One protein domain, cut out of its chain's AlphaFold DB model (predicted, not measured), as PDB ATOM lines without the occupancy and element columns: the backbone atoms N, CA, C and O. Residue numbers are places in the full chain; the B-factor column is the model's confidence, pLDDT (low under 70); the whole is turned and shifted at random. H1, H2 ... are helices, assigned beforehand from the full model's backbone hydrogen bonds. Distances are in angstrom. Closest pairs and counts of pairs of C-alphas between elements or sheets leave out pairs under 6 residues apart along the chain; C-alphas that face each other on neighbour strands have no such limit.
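AT A GLANCE: This is residues 2 to 147 of the 154 residues of a protein of Bacteroides ovatus (UniProt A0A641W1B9). What does the model look like? H5, H6 and H7 zigzag side by side in a row, the long helix H2 packs obliquely on H5, and the small helices H1, H3 and H4 pack on H2. Beyond H7, residues 130 to 147 stick out as a free arm, of which 130 to 146 belong to H8. What is it made of? The printed part has 146 residues, with eight named helices, H1 to H8 in order, and no named strand; the class is all helix. How compact is it? It is only just loose, close to compact, with a radius of gyration of the C-alphas of 17.9 A and spans of 54 by 41 by 28 A.

IN THESE COORDINATES: Where are the first helices? H1 is residues 2 to 6, from C-alpha 2 at (117.244, 137.982, 139.606). H2, residues 11 to 35, is the longest helix by residues and measures 35.9 A from C-alpha 11 at (122.836, 147.933, 147.334). H3 is residues 39 to 42 and H4 residues 48 to 55. Where are the others? H5 is residues 70 to 78, 12.9 A long; H6, residues 82 to 100, is 26.9 A and H7, residues 108 to 126, is 27.3 A. H8, residues 129 to 146, is 25.9 A and ends with C-alpha 146 at (105.573, 103.332, 137.692).

HOW THE PARTS SIT: What touches the hub, H2? H1 touches its residues 13 to 21 alone, closest at the C-alphas of Met 6 and Ser 14, 4.0 A. H3 touches its residues 25 to 33 alone (Ala 29 and Ile 39, C-alphas 5.6 A), and H4 its residues 22 to 29 alone, at a shallow tilt of 15 degrees, the same way (Ala 29 and Leu 53, C-alphas 6.8 A). H5 touches its residues 23 to 30 alone, at a steep tilt of 45 degrees, the same way, closest at the C-alphas of Leu 27 and Ser 77, 6.7 A. How do the later helices follow? H5 and H6 form a helical hairpin at 15 degrees, closest at the C-alphas of Ile 76 and Arg 85, 5.9 A; H6 and H7 form another at 13 degrees, closest at Met 97 and Ala 113, C-alphas 6.2 A. H2, H6 and H7 form an up-and-down bundle, each running against the one before it in the chain. What of the backbones? Every O i to N i+4 pair is within hydrogen-bond range in H1, H2, H4, H5, H6, H7 and H8; H3 is too short for such a pair.

THE WHOLE: How large is it? The two C-alphas farthest apart, Phe 106 and Val 147, are 58.7 A apart, and the printed part has no cut. Which link is long? The link H4 to H5, residues 56 to 69, is long. Where is confidence low? Residues 128 to 129 and 146 to 147 are under 70, with a mean pLDDT of 91.6 for the printed part.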
ATOM      1  N   TYR A   2     115.939 137.310 139.435       92.69
ATOM      2  CA  TYR A   2     117.244 137.982 139.606       92.69
ATOM      3  C   TYR A   2     117.267 139.425 139.092       92.69
ATOM      4  O   TYR A   2     117.561 140.327 139.860       92.69
ATOM      5  N   GLU A   3     116.850 139.657 137.845       92.06
ATOM      6  CA  GLU A   3     116.785 141.002 137.251       92.06
ATOM      7  C   GLU A   3     115.938 141.988 138.071       92.06
ATOM      8  O   GLU A   3     116.319 143.134 138.273       92.06
ATOM      9  N   TYR A   4     114.802 141.537 138.607       93.31
ATOM     10  CA  TYR A   4     113.966 142.374 139.466       93.31
ATOM     11  C   TYR A   4     114.679 142.715 140.780       93.31
ATOM     12  O   TYR A   4     114.683 143.866 141.205       93.31
ATOM     13  N   ALA A   5     115.304 141.723 141.412       92.62
ATOM     14  CA  ALA A   5     115.962 141.896 142.700       92.62
ATOM     15  C   ALA A   5     117.273 142.704 142.603       92.62
ATOM     16  O   ALA A   5     117.601 143.445 143.526       92.62
ATOM     17  N   MET A   6     117.973 142.632 141.468       94.81
ATOM     18  CA  MET A   6     119.128 143.480 141.145       94.81
ATOM     19  C   MET A   6     118.741 144.947 140.894       94.81
ATOM     20  O   MET A   6     119.553 145.841 141.058       94.81
ATOM     21  N   ASN A   7     117.480 145.230 140.561       94.25
ATOM     22  CA  ASN A   7     116.972 146.603 140.469       94.25
ATOM     23  C   ASN A   7     116.466 147.148 141.821       94.25
ATOM     24  O   ASN A   7     115.815 148.193 141.877       94.25
ATOM     25  N   CYS A   8     116.728 146.444 142.929       92.88
ATOM     26  CA  CYS A   8     116.367 146.910 144.263       92.88
ATOM     27  C   CYS A   8     117.185 148.154 144.649       92.88
ATOM     28  O   CYS A   8     118.390 148.217 144.426       92.88
ATOM     29  N   GLY A   9     116.548 149.125 145.312       92.81
ATOM     30  CA  GLY A   9     117.239 150.324 145.806       92.81
ATOM     31  C   GLY A   9     118.264 150.049 146.914       92.81
ATOM     32  O   GLY A   9     119.102 150.903 147.198       92.81
ATOM     33  N   ASN A  10     118.217 148.872 147.547       94.75
ATOM     34  CA  ASN A  10     119.211 148.459 148.529       94.75
ATOM     35  C   ASN A  10     120.414 147.793 147.836       94.75
ATOM     36  O   ASN A  10     120.273 146.751 147.193       94.75
ATOM     37  N   LYS A  11     121.606 148.380 148.006       94.06
ATOM     38  CA  LYS A  11     122.836 147.933 147.334       94.06
ATOM     39  C   LYS A  11     123.267 146.527 147.741       94.06
ATOM     40  O   LYS A  11     123.666 145.759 146.872       94.06
ATOM     41  N   PHE A  12     123.158 146.177 149.023       95.94
ATOM     42  CA  PHE A  12     123.489 144.834 149.500       95.94
ATOM     43  C   PHE A  12     122.569 143.789 148.875       95.94
ATOM     44  O   PHE A  12     123.046 142.781 148.366       95.94
ATOM     45  N   VAL A  13     121.258 144.048 148.857       95.81
ATOM     46  CA  VAL A  13     120.277 143.136 148.255       95.81
ATOM     47  C   VAL A  13     120.577 142.943 146.769       95.81
ATOM     48  O   VAL A  13     120.675 141.806 146.314       95.81
ATOM     49  N   SER A  14     120.790 144.034 146.027       96.50
ATOM     50  CA  SER A  14     121.165 143.960 144.612       96.50
ATOM     51  C   SER A  14     122.428 143.120 144.398       96.50
ATOM     52  O   SER A  14     122.408 142.160 143.627       96.50
ATOM     53  N   ALA A  15     123.505 143.437 145.124       96.19
ATOM     54  CA  ALA A  15     124.790 142.754 145.010       96.19
ATOM     55  C   ALA A  15     124.698 141.272 145.409       96.19
ATOM     56  O   ALA A  15     125.313 140.421 144.773       96.19
ATOM     57  N   TRP A  16     123.883 140.935 146.411       97.25
ATOM     58  CA  TRP A  16     123.639 139.553 146.820       97.25
ATOM     59  C   TRP A  16     122.976 138.742 145.705       97.25
ATOM     60  O   TRP A  16     123.366 137.600 145.443       97.25
ATOM     61  N   PHE A  17     121.979 139.311 145.023       96.88
ATOM     62  CA  PHE A  17     121.318 138.624 143.915       96.88
ATOM     63  C   PHE A  17     122.212 138.502 142.688       96.88
ATOM     64  O   PHE A  17     122.212 137.444 142.060       96.88
ATOM     65  N   GLU A  18     123.009 139.524 142.387       96.56
ATOM     66  CA  GLU A  18     124.017 139.459 141.329       96.56
ATOM     67  C   GLU A  18     125.080 138.392 141.622       96.56
ATOM     68  O   GLU A  18     125.374 137.544 140.780       96.56
ATOM     69  N   PHE A  19     125.591 138.353 142.850       97.00
ATOM     70  CA  PHE A  19     126.549 137.347 143.291       97.00
ATOM     71  C   PHE A  19     125.997 135.922 143.141       97.00
ATOM     72  O   PHE A  19     126.664 135.035 142.600       97.00
ATOM     73  N   ASN A  20     124.747 135.694 143.554       96.94
ATOM     74  CA  ASN A  20     124.096 134.394 143.396       96.94
ATOM     75  C   ASN A  20     123.825 134.036 141.931       96.94
ATOM     76  O   ASN A  20     123.964 132.867 141.561       96.94
ATOM     77  N   LEU A  21     123.470 135.015 141.094       96.69
ATOM     78  CA  LEU A  21     123.335 134.825 139.652       96.69
ATOM     79  C   LEU A  21     124.663 134.352 139.047       96.69
ATOM     80  O   LEU A  21     124.689 133.340 138.343       96.69
ATOM     81  N   ASN A  22     125.761 135.029 139.386       96.44
ATOM     82  CA  ASN A  22     127.100 134.709 138.898       96.44
ATOM     83  C   ASN A  22     127.542 133.307 139.341       96.44
ATOM     84  O   ASN A  22     127.930 132.508 138.489       96.44
ATOM     85  N   ILE A  23     127.403 132.955 140.629       96.62
ATOM     86  CA  ILE A  23     127.700 131.594 141.123       96.62
ATOM     87  C   ILE A  23     126.944 130.544 140.309       96.62
ATOM     88  O   ILE A  23     127.538 129.582 139.821       96.62
ATOM     89  N   ASN A  24     125.629 130.717 140.171       96.38
ATOM     90  CA  ASN A  24     124.787 129.712 139.535       96.38
ATOM     91  C   ASN A  24     125.124 129.562 138.051       96.38
ATOM     92  O   ASN A  24     125.307 128.438 137.586       96.38
ATOM     93  N   ASN A  25     125.282 130.667 137.324       96.62
ATOM     94  CA  ASN A  25     125.628 130.625 135.907       96.62
ATOM     95  C   ASN A  25     127.020 130.025 135.661       96.62
ATOM     96  O   ASN A  25     127.180 129.242 134.728       96.62
ATOM     97  N   ILE A  26     128.010 130.320 136.510       96.19
ATOM     98  CA  ILE A  26     129.352 129.723 136.410       96.19
ATOM     99  C   ILE A  26     129.284 128.202 136.624       96.19
ATOM    100  O   ILE A  26     129.827 127.433 135.828       96.19
ATOM    101  N   LEU A  27     128.566 127.735 137.654       95.56
ATOM    102  CA  LEU A  27     128.381 126.300 137.908       95.56
ATOM    103  C   LEU A  27     127.620 125.600 136.772       95.56
ATOM    104  O   LEU A  27     127.969 124.477 136.387       95.56
ATOM    105  N   VAL A  28     126.605 126.262 136.211       95.50
ATOM    106  CA  VAL A  28     125.873 125.794 135.028       95.50
ATOM    107  C   VAL A  28     126.801 125.698 133.824       95.50
ATOM    108  O   VAL A  28     126.760 124.694 133.114       95.50
ATOM    109  N   ALA A  29     127.680 126.673 133.609       95.56
ATOM    110  CA  ALA A  29     128.619 126.661 132.498       95.56
ATOM    111  C   ALA A  29     129.651 125.524 132.624       95.56
ATOM    112  O   ALA A  29     129.902 124.812 131.647       95.56
ATOM    113  N   PHE A  30     130.185 125.266 133.826       94.25
ATOM    114  CA  PHE A  30     131.050 124.102 134.069       94.25
ATOM    115  C   PHE A  30     130.322 122.779 133.828       94.25
ATOM    116  O   PHE A  30     130.851 121.883 133.163       94.25
ATOM    117  N   THR A  31     129.091 122.664 134.325       93.19
ATOM    118  CA  THR A  31     128.253 121.472 134.139       93.19
ATOM    119  C   THR A  31     127.949 121.249 132.658       93.19
ATOM    120  O   THR A  31     128.138 120.148 132.142       93.19
ATOM    121  N   SER A  32     127.581 122.309 131.942       94.44
ATOM    122  CA  SER A  32     127.280 122.269 130.512       94.44
ATOM    123  C   SER A  32     128.496 121.836 129.696       94.44
ATOM    124  O   SER A  32     128.375 120.958 128.846       94.44
ATOM    125  N   ARG A  33     129.703 122.326 130.016       91.88
ATOM    126  CA  ARG A  33     130.947 121.843 129.389       91.88
ATOM    127  C   ARG A  33     131.204 120.366 129.656       91.88
ATOM    128  O   ARG A  33     131.541 119.629 128.731       91.88
ATOM    129  N   LYS A  34     131.020 119.921 130.901       91.81
ATOM    130  CA  LYS A  34     131.221 118.521 131.299       91.81
ATOM    131  C   LYS A  34     130.297 117.567 130.535       91.81
ATOM    132  O   LYS A  34     130.738 116.492 130.135       91.81
ATOM    133  N   PHE A  35     129.045 117.963 130.312       93.56
ATOM    134  CA  PHE A  35     128.030 117.138 129.647       93.56
ATOM    135  C   PHE A  35     127.792 117.488 128.172       93.56
ATOM    136  O   PHE A  35     126.929 116.886 127.538       93.56
ATOM    137  N   LYS A  36     128.586 118.407 127.603       93.38
ATOM    138  CA  LYS A  36     128.458 118.906 126.221       93.38
ATOM    139  C   LYS A  36     127.070 119.486 125.911       93.38
ATOM    140  O   LYS A  36     126.557 119.318 124.808       93.38
ATOM    141  N   TRP A  37     126.461 120.144 126.891       94.25
ATOM    142  CA  TRP A  37     125.234 120.911 126.701       94.25
ATOM    143  C   TRP A  37     125.557 122.309 126.185       94.25
ATOM    144  O   TRP A  37     126.652 122.830 126.406       94.25
ATOM    145  N   ASP A  38     124.589 122.911 125.503       94.12
ATOM    146  CA  ASP A  38     124.709 124.289 125.053       94.12
ATOM    147  C   ASP A  38     124.732 125.240 126.258       94.12
ATOM    148  O   ASP A  38     123.804 125.277 127.059       94.12
ATOM    149  N   ILE A  39     125.810 126.007 126.402       93.56
ATOM    150  CA  ILE A  39     125.974 126.937 127.525       93.56
ATOM    151  C   ILE A  39     125.019 128.119 127.355       93.56
ATOM    152  O   ILE A  39     124.429 128.585 128.330       93.56
ATOM    153  N   ALA A  40     124.835 128.590 126.119       93.19
ATOM    154  CA  ALA A  40     124.142 129.842 125.866       93.19
ATOM    155  C   ALA A  40     122.658 129.784 126.242       93.19
ATOM    156  O   ALA A  40     122.146 130.735 126.835       93.19
ATOM    157  N   SER A  41     122.001 128.656 125.970       93.25
ATOM    158  CA  SER A  41     120.610 128.404 126.362       93.25
ATOM    159  C   SER A  41     120.396 128.203 127.863       93.25
ATOM    160  O   SER A  41     119.275 128.386 128.333       93.25
ATOM    161  N   ASN A  42     121.438 127.851 128.625       94.00
ATOM    162  CA  ASN A  42     121.321 127.546 130.055       94.00
ATOM    163  C   ASN A  42     121.740 128.708 130.977       94.00
ATOM    164  O   ASN A  42     121.408 128.696 132.163       94.00
ATOM    165  N   VAL A  43     122.447 129.718 130.461       95.19
ATOM    166  CA  VAL A  43     122.839 130.920 131.222       95.19
ATOM    167  C   VAL A  43     121.670 131.902 131.336       95.19
ATOM    168  O   VAL A  43     121.129 132.370 130.330       95.19
ATOM    169  N   VAL A  44     121.327 132.283 132.568       93.88
ATOM    170  CA  VAL A  44     120.194 133.168 132.886       93.88
ATOM    171  C   VAL A  44     120.668 134.604 133.135       93.88
ATOM    172  O   VAL A  44     121.650 134.808 133.832       93.88
ATOM    173  N   GLY A  45     119.937 135.611 132.646       92.75
ATOM    174  CA  GLY A  45     120.245 137.033 132.887       92.75
ATOM    175  C   GLY A  45     121.146 137.663 131.820       92.75
ATOM    176  O   GLY A  45     121.543 136.994 130.876       92.75
ATOM    177  N   ASN A  46     121.430 138.962 131.931       92.38
ATOM    178  CA  ASN A  46     122.121 139.747 130.894       92.38
ATOM    179  C   ASN A  46     123.202 140.660 131.494       92.38
ATOM    180  O   ASN A  46     123.226 141.856 131.234       92.38
ATOM    181  N   THR A  47     124.056 140.100 132.348       94.00
ATOM    182  CA  THR A  47     125.242 140.799 132.870       94.00
ATOM    183  C   THR A  47     126.461 140.529 131.988       94.00
ATOM    184  O   THR A  47     126.456 139.582 131.199       94.00
ATOM    185  N   GLU A  48     127.536 141.298 132.166       93.38
ATOM    186  CA  GLU A  48     128.816 141.076 131.471       93.38
ATOM    187  C   GLU A  48     129.353 139.654 131.709       93.38
ATOM    188  O   GLU A  48     129.791 138.977 130.780       93.38
ATOM    189  N   VAL A  49     129.200 139.133 132.934       94.50
ATOM    190  CA  VAL A  49     129.516 137.735 133.265       94.50
ATOM    191  C   VAL A  49     128.674 136.766 132.430       94.50
ATOM    192  O   VAL A  49     129.198 135.783 131.910       94.50
ATOM    193  N   CYS A  50     127.375 137.030 132.251       95.19
ATOM    194  CA  CYS A  50     126.515 136.185 131.417       95.19
ATOM    195  C   CYS A  50     126.970 136.191 129.952       95.19
ATOM    196  O   CYS A  50     126.999 135.140 129.313       95.19
ATOM    197  N   GLU A  51     127.336 137.354 129.415       95.19
ATOM    198  CA  GLU A  51     127.839 137.482 128.044       95.19
ATOM    199  C   GLU A  51     129.171 136.753 127.854       95.19
ATOM    200  O   GLU A  51     129.323 135.991 126.891       95.19
ATOM    201  N   ALA A  52     130.100 136.895 128.803       95.69
ATOM    202  CA  ALA A  52     131.361 136.164 128.807       95.69
ATOM    203  C   ALA A  52     131.126 134.645 128.816       95.69
ATOM    204  O   ALA A  52     131.712 133.920 128.011       95.69
ATOM    205  N   LEU A  53     130.204 134.150 129.649       95.38
ATOM    206  CA  LEU A  53     129.867 132.723 129.700       95.38
ATOM    207  C   LEU A  53     129.259 132.201 128.388       95.38
ATOM    208  O   LEU A  53     129.512 131.055 128.016       95.38
ATOM    209  N   ARG A  54     128.472 133.021 127.681       94.56
ATOM    210  CA  ARG A  54     127.836 132.650 126.403       94.56
ATOM    211  C   ARG A  54     128.805 132.626 125.227       94.56
ATOM    212  O   ARG A  54     128.627 131.829 124.312       94.56
ATOM    213  N   THR A  55     129.777 133.530 125.222       93.56
ATOM    214  CA  THR A  55     130.606 133.813 124.041       93.56
ATOM    215  C   THR A  55     132.020 133.253 124.151       93.56
ATOM    216  O   THR A  55     132.625 132.907 123.136       93.56
ATOM    217  N   SER A  56     132.556 133.129 125.367       91.62
ATOM    218  CA  SER A  56     133.953 132.766 125.576       91.62
ATOM    219  C   SER A  56     134.204 131.266 125.419       91.62
ATOM    220  O   SER A  56     133.615 130.414 126.093       91.62
ATOM    221  N   SER A  57     135.176 130.934 124.570       87.38
ATOM    222  CA  SER A  57     135.710 129.577 124.424       87.38
ATOM    223  C   SER A  57     136.852 129.264 125.400       87.38
ATOM    224  O   SER A  57     137.325 128.129 125.436       87.38
ATOM    225  N   ALA A  58     137.323 130.245 126.183       91.38
ATOM    226  CA  ALA A  58     138.428 130.064 127.125       91.38
ATOM    227  C   ALA A  58     138.035 129.137 128.286       91.38
ATOM    228  O   ALA A  58     136.874 129.104 128.703       91.38
ATOM    229  N   ARG A  59     138.989 128.382 128.851       87.75
ATOM    230  CA  ARG A  59     138.719 127.410 129.933       87.75
ATOM    231  C   ARG A  59     138.081 128.062 131.168       87.75
ATOM    232  O   ARG A  59     137.203 127.465 131.781       87.75
ATOM    233  N   ASP A  60     138.498 129.272 131.481       91.06
ATOM    234  CA  ASP A  60     138.029 130.120 132.576       91.06
ATOM    235  C   ASP A  60     136.971 131.146 132.134       91.06
ATOM    236  O   ASP A  60     136.557 131.988 132.920       91.06
ATOM    237  N   PHE A  61     136.549 131.104 130.866       92.81
ATOM    238  CA  PHE A  61     135.671 132.097 130.242       92.81
ATOM    239  C   PHE A  61     136.229 133.534 130.243       92.81
ATOM    240  O   PHE A  61     135.508 134.452 129.865       92.81
ATOM    241  N   GLY A  62     137.504 133.733 130.601       92.19
ATOM    242  CA  GLY A  62     138.082 135.054 130.859       92.19
ATOM    243  C   GLY A  62     137.639 135.685 132.185       92.19
ATOM    244  O   GLY A  62     137.786 136.889 132.348       92.19
ATOM    245  N   LEU A  63     137.084 134.903 133.121       94.12
ATOM    246  CA  LEU A  63     136.491 135.410 134.366       94.12
ATOM    247  C   LEU A  63     137.377 135.247 135.608       94.12
ATOM    248  O   LEU A  63     137.026 135.781 136.657       94.12
ATOM    249  N   SER A  64     138.521 134.555 135.520       90.25
ATOM    250  CA  SER A  64     139.403 134.318 136.678       90.25
ATOM    251  C   SER A  64     139.927 135.602 137.345       90.25
ATOM    252  O   SER A  64     140.282 135.556 138.518       90.25
ATOM    253  N   GLY A  65     139.985 136.729 136.623       86.69
ATOM    254  CA  GLY A  65     140.364 138.043 137.169       86.69
ATOM    255  C   GLY A  65     139.198 139.008 137.419       86.69
ATOM    256  O   GLY A  65     139.399 140.012 138.089       86.69
ATOM    257  N   GLU A  66     138.007 138.705 136.899       88.88
ATOM    258  CA  GLU A  66     136.820 139.576 136.975       88.88
ATOM    259  C   GLU A  66     135.872 139.162 138.107       88.88
ATOM    260  O   GLU A  66     135.150 139.980 138.671       88.88
ATOM    261  N   VAL A  67     135.849 137.868 138.443       92.00
ATOM    262  CA  VAL A  67     134.991 137.319 139.494       92.00
ATOM    263  C   VAL A  67     135.875 136.755 140.599       92.00
ATOM    264  O   VAL A  67     136.411 135.658 140.470       92.00
ATOM    265  N   ASP A  68     135.962 137.465 141.725       91.69
ATOM    266  CA  ASP A  68     136.839 137.123 142.863       91.69
ATOM    267  C   ASP A  68     136.700 135.669 143.339       91.69
ATOM    268  O   ASP A  68     137.658 135.011 143.746       91.69
ATOM    269  N   VAL A  69     135.480 135.134 143.276       93.44
ATOM    270  CA  VAL A  69     135.171 133.776 143.732       93.44
ATOM    271  C   VAL A  69     135.376 132.694 142.668       93.44
ATOM    272  O   VAL A  69     135.159 131.517 142.963       93.44
ATOM    273  N   PHE A  70     135.790 133.045 141.446       94.62
ATOM    274  CA  PHE A  70     135.840 132.123 140.307       94.62
ATOM    275  C   PHE A  70     136.723 130.903 140.574       94.62
ATOM    276  O   PHE A  70     136.267 129.766 140.456       94.62
ATOM    277  N   GLU A  71     137.959 131.118 141.021       93.38
ATOM    278  CA  GLU A  71     138.900 130.033 141.334       93.38
ATOM    279  C   GLU A  71     138.380 129.113 142.449       93.38
ATOM    280  O   GLU A  71     138.589 127.896 142.433       93.38
ATOM    281  N   SER A  72     137.652 129.677 143.416       94.94
ATOM    282  CA  SER A  72     136.980 128.891 144.452       94.94
ATOM    283  C   SER A  72     135.852 128.049 143.856       94.94
ATOM    284  O   SER A  72     135.735 126.869 144.185       94.94
ATOM    285  N   LEU A  73     135.060 128.606 142.936       95.56
ATOM    286  CA  LEU A  73     133.991 127.882 142.245       95.56
ATOM    287  C   LEU A  73     134.520 126.749 141.366       95.56
ATOM    288  O   LEU A  73     133.911 125.679 141.363       95.56
ATOM    289  N   VAL A  74     135.654 126.936 140.680       93.88
ATOM    290  CA  VAL A  74     136.319 125.864 139.916       93.88
ATOM    291  C   VAL A  74     136.587 124.673 140.834       93.88
ATOM    292  O   VAL A  74     136.098 123.574 140.573       93.88
ATOM    293  N   LYS A  75     137.267 124.902 141.964       94.62
ATOM    294  CA  LYS A  75     137.591 123.849 142.943       94.62
ATOM    295  C   LYS A  75     136.339 123.185 143.513       94.62
ATOM    296  O   LYS A  75     136.285 121.965 143.630       94.62
ATOM    297  N   ILE A  76     135.312 123.969 143.845       95.75
ATOM    298  CA  ILE A  76     134.051 123.440 144.384       95.75
ATOM    299  C   ILE A  76     133.319 122.581 143.342       95.75
ATOM    300  O   ILE A  76     132.759 121.539 143.682       95.75
ATOM    301  N   SER A  77     133.355 122.969 142.065       93.38
ATOM    302  CA  SER A  77     132.704 122.232 140.974       93.38
ATOM    303  C   SER A  77     133.282 120.826 140.755       93.38
ATOM    304  O   SER A  77     132.586 119.946 140.236       93.38
ATOM    305  N   GLU A  78     134.519 120.584 141.195       93.25
ATOM    306  CA  GLU A  78     135.212 119.296 141.090       93.25
ATOM    307  C   GLU A  78     134.876 118.330 142.245       93.25
ATOM    308  O   GLU A  78     135.040 117.120 142.089       93.25
ATOM    309  N   ILE A  79     134.324 118.818 143.367       94.56
ATOM    310  CA  ILE A  79     133.973 117.998 144.546       94.56
ATOM    311  C   ILE A  79     132.865 117.007 144.189       94.56
ATOM    312  O   ILE A  79     131.771 117.424 143.823       94.56
ATOM    313  N   THR A  80     133.102 115.704 144.296       90.75
ATOM    314  CA  THR A  80     132.124 114.673 143.902       90.75
ATOM    315  C   THR A  80     131.019 114.445 144.930       90.75
ATOM    316  O   THR A  80     129.898 114.117 144.546       90.75
ATOM    317  N   GLU A  81     131.318 114.622 146.217       89.00
ATOM    318  CA  GLU A  81     130.350 114.473 147.302       89.00
ATOM    319  C   GLU A  81     129.416 115.694 147.338       89.00
ATOM    320  O   GLU A  81     129.860 116.838 147.453       89.00
ATOM    321  N   LEU A  82     128.113 115.457 147.168       86.81
ATOM    322  CA  LEU A  82     127.133 116.526 146.966       86.81
ATOM    323  C   LEU A  82     126.955 117.383 148.220       86.81
ATOM    324  O   LEU A  82     126.878 118.605 148.104       86.81
ATOM    325  N   VAL A  83     126.937 116.769 149.405       85.88
ATOM    326  CA  VAL A  83     126.730 117.498 150.663       85.88
ATOM    327  C   VAL A  83     127.929 118.397 150.965       85.88
ATOM    328  O   VAL A  83     127.767 119.546 151.369       85.88
ATOM    329  N   GLU A  84     129.146 117.912 150.736       90.75
ATOM    330  CA  GLU A  84     130.376 118.684 150.863       90.75
ATOM    331  C   GLU A  84     130.392 119.843 149.869       90.75
ATOM    332  O   GLU A  84     130.689 120.977 150.255       90.75
ATOM    333  N   ARG A  85     130.024 119.590 148.607       93.12
ATOM    334  CA  ARG A  85     129.919 120.633 147.584       93.12
ATOM    335  C   ARG A  85     128.945 121.732 148.014       93.12
ATOM    336  O   ARG A  85     129.302 122.907 147.943       93.12
ATOM    337  N   GLU A  86     127.756 121.373 148.498       91.06
ATOM    338  CA  GLU A  86     126.769 122.333 149.007       91.06
ATOM    339  C   GLU A  86     127.309 123.135 150.195       91.06
ATOM    340  O   GLU A  86     127.270 124.365 150.173       91.06
ATOM    341  N   LYS A  87     127.911 122.471 151.189       91.69
ATOM    342  CA  LYS A  87     128.522 123.145 152.347       91.69
ATOM    343  C   LYS A  87     129.630 124.116 151.946       91.69
ATOM    344  O   LYS A  87     129.766 125.173 152.556       91.69
ATOM    345  N   LYS A  88     130.428 123.790 150.924       95.50
ATOM    346  CA  LYS A  88     131.478 124.685 150.414       95.50
ATOM    347  C   LYS A  88     130.907 125.885 149.662       95.50
ATOM    348  O   LYS A  88     131.423 126.987 149.837       95.50
ATOM    349  N   LEU A  89     129.846 125.704 148.872       96.06
ATOM    350  CA  LEU A  89     129.128 126.825 148.251       96.06
ATOM    351  C   LEU A  89     128.506 127.746 149.303       96.06
ATOM    352  O   LEU A  89     128.485 128.963 149.136       96.06
ATOM    353  N   ASP A  90     128.025 127.173 150.396       95.56
ATOM    354  CA  ASP A  90     127.469 127.938 151.502       95.56
ATOM    355  C   ASP A  90     128.543 128.689 152.279       95.56
ATOM    356  O   ASP A  90     128.368 129.866 152.570       95.56
ATOM    357  N   ALA A  91     129.693 128.071 152.535       95.62
ATOM    358  CA  ALA A  91     130.833 128.772 153.116       95.62
ATOM    359  C   ALA A  91     131.291 129.946 152.230       95.62
ATOM    360  O   ALA A  91     131.601 131.020 152.737       95.62
ATOM    361  N   LEU A  92     131.280 129.770 150.904       97.31
ATOM    362  CA  LEU A  92     131.613 130.833 149.953       97.31
ATOM    363  C   LEU A  92     130.638 132.016 150.060       97.31
ATOM    364  O   LEU A  92     131.065 133.163 150.155       97.31
ATOM    365  N   ARG A  93     129.332 131.727 150.092       97.25
ATOM    366  CA  ARG A  93     128.280 132.732 150.301       97.25
ATOM    367  C   ARG A  93     128.391 133.422 151.655       97.25
ATOM    368  O   ARG A  93     128.202 134.630 151.735       97.25
ATOM    369  N   TRP A  94     128.711 132.663 152.699       97.56
ATOM    370  CA  TRP A  94     128.906 133.194 154.040       97.56
ATOM    371  C   TRP A  94     130.041 134.214 154.073       97.56
ATOM    372  O   TRP A  94     129.839 135.325 154.553       97.56
ATOM    373  N   ASN A  95     131.203 133.854 153.526       96.94
ATOM    374  CA  ASN A  95     132.369 134.734 153.484       96.94
ATOM    375  C   ASN A  95     132.074 136.008 152.690       96.94
ATOM    376  O   ASN A  95     132.323 137.099 153.188       96.94
ATOM    377  N   TRP A  96     131.438 135.873 151.521       97.44
ATOM    378  CA  TRP A  96     131.016 137.032 150.737       97.44
ATOM    379  C   TRP A  96     130.117 137.976 151.545       97.44
ATOM    380  O   TRP A  96     130.299 139.188 151.491       97.44
ATOM    381  N   MET A  97     129.172 137.442 152.333       96.88
ATOM    382  CA  MET A  97     128.316 138.276 153.181       96.88
ATOM    383  C   MET A  97     129.099 138.994 154.279       96.88
ATOM    384  O   MET A  97     128.781 140.146 154.546       96.88
ATOM    385  N   GLU A  98     130.074 138.342 154.927       95.75
ATOM    386  CA  GLU A  98     130.921 138.991 155.945       95.75
ATOM    387  C   GLU A  98     131.709 140.161 155.354       95.75
ATOM    388  O   GLU A  98     131.744 141.237 155.951       95.75
ATOM    389  N   ASP A  99     132.276 139.964 154.164       96.19
ATOM    390  CA  ASP A  99     133.037 140.995 153.464       96.19
ATOM    391  C   ASP A  99     132.122 142.148 153.021       96.19
ATOM    392  O   ASP A  99     132.441 143.320 153.236       96.19
ATOM    393  N   ALA A 100     130.943 141.826 152.477       95.81
ATOM    394  CA  ALA A 100     129.973 142.811 152.000       95.81
ATOM    395  C   ALA A 100     129.462 143.739 153.114       95.81
ATOM    396  O   ALA A 100     129.233 144.917 152.851       95.81
ATOM    397  N   ILE A 101     129.311 143.235 154.347       95.81
ATOM    398  CA  ILE A 101     128.837 144.027 155.496       95.81
ATOM    399  C   ILE A 101     129.964 144.513 156.418       95.81
ATOM    400  O   ILE A 101     129.682 145.018 157.509       95.81
ATOM    401  N   PHE A 102     131.236 144.339 156.045       94.81
ATOM    402  CA  PHE A 102     132.367 144.581 156.949       94.81
ATOM    403  C   PHE A 102     132.374 146.006 157.529       94.81
ATOM    404  O   PHE A 102     132.643 146.199 158.717       94.81
ATOM    405  N   PHE A 103     132.018 146.999 156.707       94.25
ATOM    406  CA  PHE A 103     131.931 148.412 157.099       94.25
ATOM    407  C   PHE A 103     130.518 148.866 157.504       94.25
ATOM    408  O   PHE A 103     130.328 150.006 157.933       94.25
ATOM    409  N   ASP A 104     129.532 147.978 157.423       92.12
ATOM    410  CA  ASP A 104     128.142 148.244 157.776       92.12
ATOM    411  C   ASP A 104     127.926 147.957 159.268       92.12
ATOM    412  O   ASP A 104     127.484 146.880 159.669       92.12
ATOM    413  N   TYR A 105     128.289 148.911 160.131       91.31
ATOM    414  CA  TYR A 105     128.239 148.720 161.592       91.31
ATOM    415  C   TYR A 105     126.823 148.823 162.183       91.31
ATOM    416  O   TYR A 105     126.478 148.065 163.087       91.31
ATOM    417  N   PHE A 106     125.997 149.743 161.677       93.69
ATOM    418  CA  PHE A 106     124.668 150.057 162.228       93.69
ATOM    419  C   PHE A 106     123.626 150.263 161.127       93.69
ATOM    420  O   PHE A 106     122.906 151.261 161.111       93.69
ATOM    421  N   THR A 107     123.570 149.339 160.177       95.81
ATOM    422  CA  THR A 107     122.696 149.450 159.007       95.81
ATOM    423  C   THR A 107     121.748 148.252 158.887       95.81
ATOM    424  O   THR A 107     121.903 147.236 159.575       95.81
ATOM    425  N   ILE A 108     120.733 148.375 158.026       95.69
ATOM    426  CA  ILE A 108     119.741 147.316 157.782       95.69
ATOM    427  C   ILE A 108     120.373 146.085 157.113       95.69
ATOM    428  O   ILE A 108     119.920 144.961 157.317       95.69
ATOM    429  N   GLU A 109     121.472 146.277 156.387       96.12
ATOM    430  CA  GLU A 109     122.249 145.240 155.709       96.12
ATOM    431  C   GLU A 109     122.747 144.172 156.687       96.12
ATOM    432  O   GLU A 109     122.718 142.985 156.366       96.12
ATOM    433  N   ARG A 110     123.081 144.550 157.931       95.19
ATOM    434  CA  ARG A 110     123.418 143.574 158.981       95.19
ATOM    435  C   ARG A 110     122.266 142.628 159.298       95.19
ATOM    436  O   ARG A 110     122.501 141.449 159.552       95.19
ATOM    437  N   ILE A 111     121.036 143.141 159.308       96.31
ATOM    438  CA  ILE A 111     119.836 142.343 159.583       96.31
ATOM    439  C   ILE A 111     119.557 141.414 158.399       96.31
ATOM    440  O   ILE A 111     119.260 140.242 158.613       96.31
ATOM    441  N   PHE A 112     119.723 141.891 157.162       96.06
ATOM    442  CA  PHE A 112     119.594 141.043 155.974       96.06
ATOM    443  C   PHE A 112     120.640 139.929 155.940       96.06
ATOM    444  O   PHE A 112     120.285 138.765 155.770       96.06
ATOM    445  N   ALA A 113     121.915 140.248 156.170       96.62
ATOM    446  CA  ALA A 113     122.968 139.243 156.244       96.62
ATOM    447  C   ALA A 113     122.731 138.248 157.390       96.62
ATOM    448  O   ALA A 113     122.963 137.054 157.222       96.62
ATOM    449  N   PHE A 114     122.238 138.709 158.544       96.38
ATOM    450  CA  PHE A 114     121.854 137.825 159.643       96.38
ATOM    451  C   PHE A 114     120.728 136.862 159.244       96.38
ATOM    452  O   PHE A 114     120.840 135.669 159.513       96.38
ATOM    453  N   LEU A 115     119.681 137.353 158.572       96.94
ATOM    454  CA  LEU A 115     118.575 136.520 158.094       96.94
ATOM    455  C   LEU A 115     119.070 135.441 157.123       96.94
ATOM    456  O   LEU A 115     118.779 134.267 157.319       96.94
ATOM    457  N   LEU A 116     119.883 135.823 156.136       96.75
ATOM    458  CA  LEU A 116     120.459 134.885 155.170       96.75
ATOM    459  C   LEU A 116     121.324 133.818 155.858       96.75
ATOM    460  O   LEU A 116     121.215 132.632 155.560       96.75
ATOM    461  N   LYS A 117     122.157 134.218 156.826       96.31
ATOM    462  CA  LYS A 117     122.967 133.290 157.629       96.31
ATOM    463  C   LYS A 117     122.101 132.326 158.443       96.31
ATOM    464  O   LYS A 117     122.433 131.144 158.537       96.31
ATOM    465  N   LEU A 118     120.995 132.810 159.007       96.38
ATOM    466  CA  LEU A 118     120.049 131.982 159.747       96.38
ATOM    467  C   LEU A 118     119.380 130.948 158.831       96.38
ATOM    468  O   LEU A 118     119.410 129.765 159.154       96.38
ATOM    469  N   GLU A 119     118.880 131.359 157.662       93.88
ATOM    470  CA  GLU A 119     118.290 130.455 156.660       93.88
ATOM    471  C   GLU A 119     119.276 129.356 156.226       93.88
ATOM    472  O   GLU A 119     118.909 128.186 156.076       93.88
ATOM    473  N   MET A 120     120.558 129.700 156.060       93.75
ATOM    474  CA  MET A 120     121.603 128.727 155.723       93.75
ATOM    475  C   MET A 120     121.811 127.697 156.840       93.75
ATOM    476  O   MET A 120     121.902 126.501 156.553       93.75
ATOM    477  N   ILE A 121     121.837 128.135 158.103       91.88
ATOM    478  CA  ILE A 121     121.943 127.243 159.267       91.88
ATOM    479  C   ILE A 121     120.710 126.343 159.372       91.88
ATOM    480  O   ILE A 121     120.853 125.136 159.562       91.88
ATOM    481  N   GLU A 122     119.508 126.895 159.215       91.19
ATOM    482  CA  GLU A 122     118.265 126.118 159.230       91.19
ATOM    483  C   GLU A 122     118.280 125.029 158.156       91.19
ATOM    484  O   GLU A 122     117.963 123.868 158.437       91.19
ATOM    485  N   ARG A 123     118.747 125.358 156.945       89.25
ATOM    486  CA  ARG A 123     118.922 124.365 155.884       89.25
ATOM    487  C   ARG A 123     119.913 123.275 156.288       89.25
ATOM    488  O   ARG A 123     119.614 122.101 156.086       89.25
ATOM    489  N   TRP A 124     121.050 123.615 156.893       86.88
ATOM    490  CA  TRP A 124     122.021 122.618 157.365       86.88
ATOM    491  C   TRP A 124     121.466 121.697 158.451       86.88
ATOM    492  O   TRP A 124     121.771 120.507 158.436       86.88
ATOM    493  N   ILE A 125     120.638 122.219 159.356       84.00
ATOM    494  CA  ILE A 125     119.946 121.420 160.378       84.00
ATOM    495  C   ILE A 125     118.920 120.487 159.719       84.00
ATOM    496  O   ILE A 125     118.765 119.343 160.140       84.00
ATOM    497  N   SER A 126     118.236 120.954 158.672       79.06
ATOM    498  CA  SER A 126     117.260 120.147 157.927       79.06
ATOM    499  C   SER A 126     117.890 119.043 157.064       79.06
ATOM    500  O   SER A 126     117.216 118.060 156.746       79.06
ATOM    501  N   LEU A 127     119.172 119.187 156.702       70.31
ATOM    502  CA  LEU A 127     119.965 118.207 155.957       70.31
ATOM    503  C   LEU A 127     120.370 117.041 156.876       70.31
ATOM    504  O   LEU A 127     121.542 116.811 157.175       70.31
ATOM    505  N   ASP A 128     119.364 116.294 157.318       69.19
ATOM    506  CA  ASP A 128     119.519 115.066 158.079       69.19
ATOM    507  C   ASP A 128     119.683 113.857 157.140       69.19
ATOM    508  O   ASP A 128     118.887 113.610 156.226       69.19
ATOM    509  N   LYS A 129     120.736 113.071 157.384       69.25
ATOM    510  CA  LYS A 129     121.095 111.891 156.588       69.25
ATOM    511  C   LYS A 129     120.000 110.824 156.628       69.25
ATOM    512  O   LYS A 129     119.800 110.127 155.630       69.25
ATOM    513  N   GLU A 130     119.297 110.684 157.751       73.50
ATOM    514  CA  GLU A 130     118.202 109.715 157.863       73.50
ATOM    515  C   GLU A 130     117.024 110.127 156.983       73.50
ATOM    516  O   GLU A 130     116.533 109.320 156.187       73.50
ATOM    517  N   ARG A 131     116.644 111.406 157.037       72.31
ATOM    518  CA  ARG A 131     115.598 111.969 156.177       72.31
ATOM    519  C   ARG A 131     115.940 111.882 154.688       72.31
ATOM    520  O   ARG A 131     115.077 111.521 153.887       72.31
ATOM    521  N   GLY A 132     117.198 112.119 154.314       74.81
ATOM    522  CA  GLY A 132     117.673 111.933 152.938       74.81
ATOM    523  C   GLY A 132     117.548 110.485 152.447       74.81
ATOM    524  O   GLY A 132     117.100 110.243 151.328       74.81
ATOM    525  N   ASN A 133     117.873 109.501 153.293       78.56
ATOM    526  CA  ASN A 133     117.719 108.078 152.964       78.56
ATOM    527  C   ASN A 133     116.241 107.688 152.800       78.56
ATOM    528  O   ASN A 133     115.892 106.965 151.867       78.56
ATOM    529  N   GLN A 134     115.362 108.197 153.666       82.69
ATOM    530  CA  GLN A 134     113.917 107.983 153.543       82.69
ATOM    531  C   GLN A 134     113.376 108.533 152.217       82.69
ATOM    532  O   GLN A 134     112.671 107.818 151.508       82.69
ATOM    533  N   LEU A 135     113.761 109.760 151.849       82.75
ATOM    534  CA  LEU A 135     113.361 110.381 150.584       82.75
ATOM    535  C   LEU A 135     113.911 109.614 149.371       82.75
ATOM    536  O   LEU A 135     113.205 109.379 148.398       82.75
ATOM    537  N   PHE A 136     115.166 109.171 149.429       82.69
ATOM    538  CA  PHE A 136     115.745 108.361 148.360       82.69
ATOM    539  C   PHE A 136     114.973 107.048 148.169       82.69
ATOM    540  O   PHE A 136     114.639 106.674 147.045       82.69
ATOM    541  N   ARG A 137     114.643 106.360 149.267       87.69
ATOM    542  CA  ARG A 137     113.857 105.122 149.217       87.69
ATOM    543  C   ARG A 137     112.465 105.351 148.640       87.69
ATOM    544  O   ARG A 137     112.047 104.540 147.818       87.69
ATOM    545  N   SER A 138     111.789 106.443 149.003       87.81
ATOM    546  CA  SER A 138     110.461 106.751 148.458       87.81
ATOM    547  C   SER A 138     110.502 107.056 146.957       87.81
ATOM    548  O   SER A 138     109.606 106.631 146.228       87.81
ATOM    549  N   ILE A 139     111.561 107.708 146.464       87.00
ATOM    550  CA  ILE A 139     111.772 107.922 145.022       87.00
ATOM    551  C   ILE A 139     111.955 106.580 144.300       87.00
ATOM    552  O   ILE A 139     111.303 106.333 143.289       87.00
ATOM    553  N   ILE A 140     112.797 105.683 144.828       88.12
ATOM    554  CA  ILE A 140     113.016 104.354 144.232       88.12
ATOM    555  C   ILE A 140     111.735 103.517 144.238       88.12
ATOM    556  O   ILE A 140     111.452 102.815 143.270       88.12
ATOM    557  N   GLU A 141     110.966 103.567 145.323       89.38
ATOM    558  CA  GLU A 141     109.685 102.872 145.426       89.38
ATOM    559  C   GLU A 141     108.670 103.412 144.413       89.38
ATOM    560  O   GLU A 141     108.035 102.628 143.710       89.38
ATOM    561  N   SER A 142     108.591 104.734 144.256       86.25
ATOM    562  CA  SER A 142     107.719 105.377 143.265       86.25
ATOM    563  C   SER A 142     108.091 104.965 141.837       86.25
ATOM    564  O   SER A 142     107.229 104.516 141.088       86.25
ATOM    565  N   LEU A 143     109.384 104.989 141.493       85.62
ATOM    566  CA  LEU A 143     109.874 104.554 140.179       85.62
ATOM    567  C   LEU A 143     109.585 103.070 139.904       85.62
ATOM    568  O   LEU A 143     109.224 102.703 138.790       85.62
ATOM    569  N   LYS A 144     109.718 102.198 140.912       80.00
ATOM    570  CA  LYS A 144     109.365 100.773 140.776       80.00
ATOM    571  C   LYS A 144     107.874 100.567 140.520       80.00
ATOM    572  O   LYS A 144     107.521  99.664 139.771       80.00
ATOM    573  N   ASN A 145     107.022 101.379 141.140       75.56
ATOM    574  CA  ASN A 145     105.574 101.290 140.972       75.56
ATOM    575  C   ASN A 145     105.106 101.834 139.612       75.56
ATOM    576  O   ASN A 145     104.118 101.339 139.074       75.56
ATOM    577  N   GLU A 146     105.821 102.809 139.044       69.12
ATOM    578  CA  GLU A 146     105.573 103.332 137.692       69.12
ATOM    579  C   GLU A 146     105.988 102.343 136.589       69.12
ATOM    580  O   GLU A 146     105.332 102.260 135.551       69.12
ATOM    581  N   VAL A 147     107.026 101.533 136.820       61.97
ATOM    582  CA  VAL A 147     107.430 100.451 135.906       61.97
ATOM    583  C   VAL A 147     106.587  99.197 136.178       61.97
ATOM    584  O   VAL A 147     107.061  98.205 136.731       61.97
TER     585      VAL A 147